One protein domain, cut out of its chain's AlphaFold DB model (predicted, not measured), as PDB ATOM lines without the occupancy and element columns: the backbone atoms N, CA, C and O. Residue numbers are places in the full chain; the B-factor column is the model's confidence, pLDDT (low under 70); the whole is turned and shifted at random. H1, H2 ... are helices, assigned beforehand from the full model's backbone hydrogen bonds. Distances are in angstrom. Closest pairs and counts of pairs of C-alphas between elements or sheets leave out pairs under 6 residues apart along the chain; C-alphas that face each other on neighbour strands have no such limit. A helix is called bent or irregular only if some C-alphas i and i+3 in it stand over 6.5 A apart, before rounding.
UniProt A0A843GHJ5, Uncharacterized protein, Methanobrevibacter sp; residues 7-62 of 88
ATOM      1  N   GLU A   7      79.215  71.150 122.441       79.44
ATOM      2  CA  GLU A   7      79.922  69.948 122.900       79.44
ATOM      3  C   GLU A   7      79.027  69.015 123.723       79.44
ATOM      4  O   GLU A   7      79.015  67.804 123.505       79.44
ATOM      5  N   GLU A   8      78.219  69.567 124.629       82.81
ATOM      6  CA  GLU A   8      77.276  68.781 125.429       82.81
ATOM      7  C   GLU A   8      76.164  68.158 124.568       82.81
ATOM      8  O   GLU A   8      75.662  67.079 124.889       82.81
ATOM      9  N   LEU A   9      75.763  68.825 123.480       81.44
ATOM     10  CA  LEU A   9      74.740  68.324 122.560       81.44
ATOM     11  C   LEU A   9      75.275  67.154 121.734       81.44
ATOM     12  O   LEU A   9      74.620  66.115 121.667       81.44
ATOM     13  N   ILE A  10      76.488  67.298 121.196       80.44
ATOM     14  CA  ILE A  10      77.193  66.245 120.455       80.44
ATOM     15  C   ILE A  10      77.408  65.018 121.351       80.44
ATOM     16  O   ILE A  10      77.045  63.906 120.974       80.44
ATOM     17  N   ALA A  11      77.888  65.215 122.583       83.00
ATOM     18  CA  ALA A  11      78.098  64.121 123.531       83.00
ATOM     19  C   ALA A  11      76.806  63.335 123.820       83.00
ATOM     20  O   ALA A  11      76.814  62.108 123.909       83.00
ATOM     21  N   LYS A  12      75.673  64.034 123.927       82.56
ATOM     22  CA  LYS A  12      74.369  63.424 124.211       82.56
ATOM     23  C   LYS A  12      73.781  62.678 123.012       82.56
ATOM     24  O   LYS A  12      73.066  61.690 123.199       82.56
ATOM     25  N   ILE A  13      74.051  63.156 121.797       77.44
ATOM     26  CA  ILE A  13      73.695  62.463 120.551       77.44
ATOM     27  C   ILE A  13      74.486  61.155 120.467       77.44
ATOM     28  O   ILE A  13      73.882  60.091 120.311       77.44
ATOM     29  N   ASN A  14      75.796  61.214 120.704       78.62
ATOM     30  CA  ASN A  14      76.680  60.050 120.697       78.62
ATOM     31  C   ASN A  14      76.302  59.013 121.764       78.62
ATOM     32  O   ASN A  14      76.260  57.817 121.477       78.62
ATOM     33  N   GLU A  15      75.924  59.454 122.967       81.88
ATOM     34  CA  GLU A  15      75.452  58.569 124.042       81.88
ATOM     35  C   GLU A  15      74.153  57.825 123.671       81.88
ATOM     36  O   GLU A  15      73.955  56.675 124.064       81.88
ATOM     37  N   LYS A  16      73.247  58.464 122.915       78.12
ATOM     38  CA  LYS A  16      71.940  57.882 122.562       78.12
ATOM     39  C   LYS A  16      71.938  57.050 121.287       78.12
ATOM     40  O   LYS A  16      71.168  56.094 121.219       78.12
ATOM     41  N   LEU A  17      72.718  57.441 120.283       72.88
ATOM     42  CA  LEU A  17      72.692  56.838 118.947       72.88
ATOM     43  C   LEU A  17      73.905  55.933 118.669       72.88
ATOM     44  O   LEU A  17      73.846  55.097 117.769       72.88
ATOM     45  N   GLY A  18      74.966  56.054 119.475       66.12
ATOM     46  CA  GLY A  18      76.238  55.360 119.298       66.12
ATOM     47  C   GLY A  18      77.105  56.000 118.210       66.12
ATOM     48  O   GLY A  18      76.624  56.288 117.116       66.12
ATOM     49  N   ASP A  19      78.401  56.154 118.503       62.47
ATOM     50  CA  ASP A  19      79.402  56.893 117.704       62.47
ATOM     51  C   ASP A  19      79.561  56.448 116.234       62.47
ATOM     52  O   ASP A  19      80.231  57.124 115.463       62.47
ATOM     53  N   ASN A  20      78.990  55.308 115.825       61.25
ATOM     54  CA  ASN A  20      79.247  54.687 114.519       61.25
ATOM     55  C   ASN A  20      77.976  54.290 113.752       61.25
ATOM     56  O   ASN A  20      78.034  53.413 112.888       61.25
ATOM     57  N   SER A  21      76.816  54.870 114.074       71.88
ATOM     58  CA  SER A  21      75.652  54.723 113.193       71.88
ATOM     59  C   SER A  21      75.702  55.781 112.088       71.88
ATOM     60  O   SER A  21      75.992  56.939 112.365       71.88
ATOM     61  N   GLU A  22      75.408  55.393 110.845       74.25
ATOM     62  CA  GLU A  22      75.312  56.315 109.693       74.25
ATOM     63  C   GLU A  22      74.414  57.522 110.023       74.25
ATOM     64  O   GLU A  22      74.754  58.669 109.759       74.25
ATOM     65  N   VAL A  23      73.318  57.248 110.736       76.31
ATOM     66  CA  VAL A  23      72.351  58.243 111.206       76.31
ATOM     67  C   VAL A  23      72.966  59.207 112.225       76.31
ATOM     68  O   VAL A  23      72.593  60.369 112.247       76.31
ATOM     69  N   ALA A  24      73.896  58.765 113.078       73.38
ATOM     70  CA  ALA A  24      74.555  59.651 114.042       73.38
ATOM     71  C   ALA A  24      75.487  60.639 113.345       73.38
ATOM     72  O   ALA A  24      75.576  61.786 113.771       73.38
ATOM     73  N   ILE A  25      76.163  60.189 112.287       77.56
ATOM     74  CA  ILE A  25      77.067  61.020 111.492       77.56
ATOM     75  C   ILE A  25      76.261  62.098 110.760       77.56
ATOM     76  O   ILE A  25      76.572  63.273 110.914       77.56
ATOM     77  N   GLU A  26      75.185  61.706 110.073       82.31
ATOM     78  CA  GLU A  26      74.287  62.626 109.360       82.31
ATOM     79  C   GLU A  26      73.658  63.657 110.316       82.31
ATOM     80  O   GLU A  26      73.691  64.858 110.068       82.31
ATOM     81  N   LEU A  27      73.181  63.214 111.486       81.00
ATOM     82  CA  LEU A  27      72.606  64.126 112.477       81.00
ATOM     83  C   LEU A  27      73.653  65.061 113.100       81.00
ATOM     84  O   LEU A  27      73.320  66.183 113.475       81.00
ATOM     85  N   MET A  28      74.894  64.595 113.281       81.06
ATOM     86  CA  MET A  28      75.983  65.437 113.778       81.06
ATOM     87  C   MET A  28      76.345  66.515 112.762       81.06
ATOM     88  O   MET A  28      76.501  67.657 113.179       81.06
ATOM     89  N   GLU A  29      76.428  66.169 111.476       82.81
ATOM     90  CA  GLU A  29      76.685  67.105 110.374       82.81
ATOM     91  C   GLU A  29      75.610  68.200 110.318       82.81
ATOM     92  O   GLU A  29      75.930  69.380 110.456       82.81
ATOM     93  N   ASP A  30      74.331  67.816 110.283       83.75
ATOM     94  CA  ASP A  30      73.196  68.752 110.270       83.75
ATOM     95  C   ASP A  30      73.194  69.704 111.480       83.75
ATOM     96  O   ASP A  30      72.887  70.899 111.378       83.75
ATOM     97  N   VAL A  31      73.520  69.166 112.661       83.19
ATOM     98  CA  VAL A  31      73.579  69.932 113.911       83.19
ATOM     99  C   VAL A  31      74.769  70.880 113.910       83.19
ATOM    100  O   VAL A  31      74.621  72.020 114.353       83.19
ATOM    101  N   THR A  32      75.941  70.447 113.439       80.19
ATOM    102  CA  THR A  32      77.102  71.333 113.332       80.19
ATOM    103  C   THR A  32      76.870  72.440 112.320       80.19
ATOM    104  O   THR A  32      77.138  73.592 112.653       80.19
ATOM    105  N   ASP A  33      76.280  72.129 111.170       79.56
ATOM    106  CA  ASP A  33      76.013  73.103 110.113       79.56
ATOM    107  C   ASP A  33      74.991  74.149 110.560       79.56
ATOM    108  O   ASP A  33      75.224  75.345 110.392       79.56
ATOM    109  N   SER A  34      73.908  73.729 111.226       80.50
ATOM    110  CA  SER A  34      72.915  74.662 111.783       80.50
ATOM    111  C   SER A  34      73.461  75.516 112.932       80.50
ATOM    112  O   SER A  34      72.972  76.617 113.173       80.50
ATOM    113  N   LEU A  35      74.436  75.010 113.694       78.31
ATOM    114  CA  LEU A  35      75.059  75.765 114.787       78.31
ATOM    115  C   LEU A  35      76.136  76.732 114.285       78.31
ATOM    116  O   LEU A  35      76.316  77.791 114.884       78.31
ATOM    117  N   ASP A  36      76.850  76.381 113.216       73.94
ATOM    118  CA  ASP A  36      77.925  77.204 112.655       73.94
ATOM    119  C   ASP A  36      77.402  78.243 111.639       73.94
ATOM    120  O   ASP A  36      78.017  79.307 111.488       73.94
ATOM    121  N   SER A  37      76.235  78.016 111.017       64.12
ATOM    122  CA  SER A  37      75.575  79.002 110.144       64.12
ATOM    123  C   SER A  37      75.248  80.310 110.873       64.12
ATOM    124  O   SER A  37      75.434  81.390 110.316       64.12
ATOM    125  N   ASP A  38      74.861  80.229 112.150       63.47
ATOM    126  CA  ASP A  38      74.531  81.403 112.970       63.47
ATOM    127  C   ASP A  38      75.774  82.212 113.385       63.47
ATOM    128  O   ASP A  38      75.690  83.420 113.615       63.47
ATOM    129  N   ILE A  39      76.944  81.573 113.490       67.31
ATOM    130  CA  ILE A  39      78.175  82.234 113.954       67.31
ATOM    131  C   ILE A  39      78.744  83.139 112.857       67.31
ATOM    132  O   ILE A  39      79.169  84.260 113.142       67.31
ATOM    133  N   SER A  40      78.691  82.683 111.604       69.62
ATOM    134  CA  SER A  40      79.234  83.421 110.457       69.62
ATOM    135  C   SER A  40      78.464  84.719 110.186       69.62
ATOM    136  O   SER A  40      79.069  85.781 110.029       69.62
ATOM    137  N   GLU A  41      77.128  84.668 110.201       70.88
ATOM    138  CA  GLU A  41      76.291  85.864 110.026       70.88
ATOM    139  C   GLU A  41      76.431  86.843 111.200       70.88
ATOM    140  O   GLU A  41      76.450  88.062 111.007       70.88
ATOM    141  N   LEU A  42      76.583  86.328 112.423       75.12
ATOM    142  CA  LEU A  42      76.789  87.150 113.611       75.12
ATOM    143  C   LEU A  42      78.144  87.872 113.582       75.12
ATOM    144  O   LEU A  42      78.217  89.055 113.930       75.12
ATOM    145  N   GLU A  43      79.211  87.195 113.155       79.31
ATOM    146  CA  GLU A  43      80.533  87.804 112.978       79.31
ATOM    147  C   GLU A  43      80.533  88.860 111.871       79.31
ATOM    148  O   GLU A  43      81.083  89.949 112.064       79.31
ATOM    149  N   GLU A  44      79.866  88.597 110.745       80.38
ATOM    150  CA  GLU A  44      79.725  89.574 109.665       80.38
ATOM    151  C   GLU A  44      78.930  90.809 110.119       80.38
ATOM    152  O   GLU A  44      79.333  91.947 109.861       80.38
ATOM    153  N   MET A  45      77.829  90.607 110.848       81.31
ATOM    154  CA  MET A  45      77.017  91.700 111.381       81.31
ATOM    155  C   MET A  45      77.800  92.536 112.399       81.31
ATOM    156  O   MET A  45      77.752  93.769 112.366       81.31
ATOM    157  N   LYS A  46      78.577  91.883 113.272       84.94
ATOM    158  CA  LYS A  46      79.457  92.564 114.226       84.94
ATOM    159  C   LYS A  46      80.518  93.398 113.506       84.94
ATOM    160  O   LYS A  46      80.718  94.557 113.860       84.94
ATOM    161  N   LYS A  47      81.141  92.850 112.460       90.94
ATOM    162  CA  LYS A  47      82.122  93.573 111.644       90.94
ATOM    163  C   LYS A  47      81.515  94.825 111.002       90.94
ATOM    164  O   LYS A  47      82.092  95.902 111.117       90.94
ATOM    165  N   LYS A  48      80.332  94.710 110.387       88.94
ATOM    166  CA  LYS A  48      79.615  95.856 109.792       88.94
ATOM    167  C   LYS A  48      79.281  96.929 110.830       88.94
ATOM    168  O   LYS A  48      79.398  98.119 110.544       88.94
ATOM    169  N   TYR A  49      78.880  96.519 112.032       88.75
ATOM    170  CA  TYR A  49      78.608  97.440 113.133       88.75
ATOM    171  C   TYR A  49      79.866  98.198 113.577       88.75
ATOM    172  O   TYR A  49      79.829  99.424 113.709       88.75
ATOM    173  N   ASP A  50      80.982  97.490 113.761       89.50
ATOM    174  CA  ASP A  50      82.252  98.092 114.168       89.50
ATOM    175  C   ASP A  50      82.777  99.071 113.099       89.50
ATOM    176  O   ASP A  50      83.168 100.193 113.433       89.50
ATOM    177  N   GLU A  51      82.694  98.712 111.813       90.62
ATOM    178  CA  GLU A  51      83.052  99.593 110.690       90.62
ATOM    179  C   GLU A  51      82.184 100.861 110.638       90.62
ATOM    180  O   GLU A  51      82.696 101.967 110.440       90.62
ATOM    181  N   LEU A  52      80.869 100.733 110.843       88.81
ATOM    182  CA  LEU A  52      79.953 101.874 110.855       88.81
ATOM    183  C   LEU A  52      80.238 102.815 112.030       88.81
ATOM    184  O   LEU A  52      80.263 104.038 111.864       88.81
ATOM    185  N   LEU A  53      80.481 102.250 113.214       85.88
ATOM    186  CA  LEU A  53      80.835 103.009 114.406       85.88
ATOM    187  C   LEU A  53      82.157 103.760 114.213       85.88
ATOM    188  O   LEU A  53      82.281 104.902 114.657       85.88
ATOM    189  N   GLN A  54      83.131 103.138 113.549       88.12
ATOM    190  CA  GLN A  54      84.410 103.765 113.239       88.12
ATOM    191  C   GLN A  54      84.229 104.932 112.261       88.12
ATOM    192  O   GLN A  54      84.596 106.052 112.602       88.12
ATOM    193  N   ARG A  55      83.511 104.735 111.145       86.31
ATOM    194  CA  ARG A  55      83.178 105.818 110.195       86.31
ATOM    195  C   ARG A  55      82.456 106.994 110.851       86.31
ATOM    196  O   ARG A  55      82.696 108.145 110.492       86.31
ATOM    197  N   TYR A  56      81.552 106.723 111.792       83.19
ATOM    198  CA  TYR A  56      80.870 107.768 112.554       83.19
ATOM    199  C   TYR A  56      81.848 108.543 113.448       83.19
ATOM    200  O   TYR A  56      81.837 109.774 113.456       83.19
ATOM    201  N   LYS A  57      82.716 107.841 114.184       83.38
ATOM    202  CA  LYS A  57      83.742 108.478 115.024       83.38
ATOM    203  C   LYS A  57      84.689 109.336 114.191       83.38
ATOM    204  O   LYS A  57      84.935 110.477 114.566       83.38
ATOM    205  N   ASP A  58      85.139 108.840 113.048       83.69
ATOM    206  CA  ASP A  58      86.029 109.588 112.162       83.69
ATOM    207  C   ASP A  58      85.337 110.872 111.683       83.69
ATOM    208  O   ASP A  58      85.865 111.972 111.839       83.69
ATOM    209  N   ARG A  59      84.087 110.762 111.216       82.25
ATOM    210  CA  ARG A  59      83.333 111.890 110.647       82.25
ATOM    211  C   ARG A  59      82.915 112.947 111.675       82.25
ATOM    212  O   ARG A  59      82.830 114.122 111.329       82.25
ATOM    213  N   PHE A  60      82.622 112.548 112.914       81.56
ATOM    214  CA  PHE A  60      81.972 113.427 113.894       81.56
ATOM    215  C   PHE A  60      82.765 113.664 115.182       81.56
ATOM    216  O   PHE A  60      82.446 114.601 115.912       81.56
ATOM    217  N   MET A  61      83.782 112.851 115.480       72.38
ATOM    218  CA  MET A  61      84.620 113.004 116.677       72.38
ATOM    219  C   MET A  61      86.059 113.443 116.369       72.38
ATOM    220  O   MET A  61      86.652 114.074 117.239       72.38
ATOM    221  N   ASN A  62      86.583 113.216 115.154       64.62
ATOM    222  CA  ASN A  62      87.916 113.672 114.721       64.62
ATOM    223  C   ASN A  62      87.855 114.573 113.460       64.62
ATOM    224  O   ASN A  62      88.306 114.187 112.382       64.62
TER     225      ASN A  62
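This is residues 7 to 62 of the 88 residues of an uncharacterized protein of Methanobrevibacter sp (UniProt A0A843GHJ5). One long helix, H2, makes nearly the whole length, and the short helix H1 folds back beside its first part, a helical hairpin with one short arm and one long arm. Residues 33 to 62, of which 33 to 61 belong to H2, stick out free as the far part of the long arm, past residues 23 to 28 of H2, which touch H1. The printed part has 56 residues with two named helices, H1 then H2 along the chain, and no named strand; its class is all helix. It is extended, with a radius of gyration of the C-alphas of 19.7 A, and spans 60 by 17 by 9 A, only just a rod.

H2 takes residues 22 to 61 and measures 57.9 A from first to last C-alpha, from C-alpha 22 at (75.312, 56.315, 109.693) to C-alpha 61 at (84.620, 113.004, 116.677). H1 takes residues 7 to 17, 15.5 A long, and begins with C-alpha 7 at (79.922, 69.948, 122.900). Neither helix is bent.

H2 touches H1 with residues 23 to 28 alone. The closest C-alphas of the two are those of Leu 17 and Ala 24, 6.0 A apart. Their lines stand at a shallow tilt of 15 degrees, and they run opposite ways, a helical hairpin. Their centres are 24.7 A apart. In H1 every O i to N i+4 pair is within hydrogen-bond range; in H2 33 of 36 are.

The two C-alphas farthest apart are those of Ser 21 and Asn 62, at 60.2 A. The printed part has no cut, and the link from H1 to H2, four residues, is tight. The mean pLDDT of the printed part is 78.8, and it is under 70 at residues 18 to 20, residues 37 to 40 and residue 62.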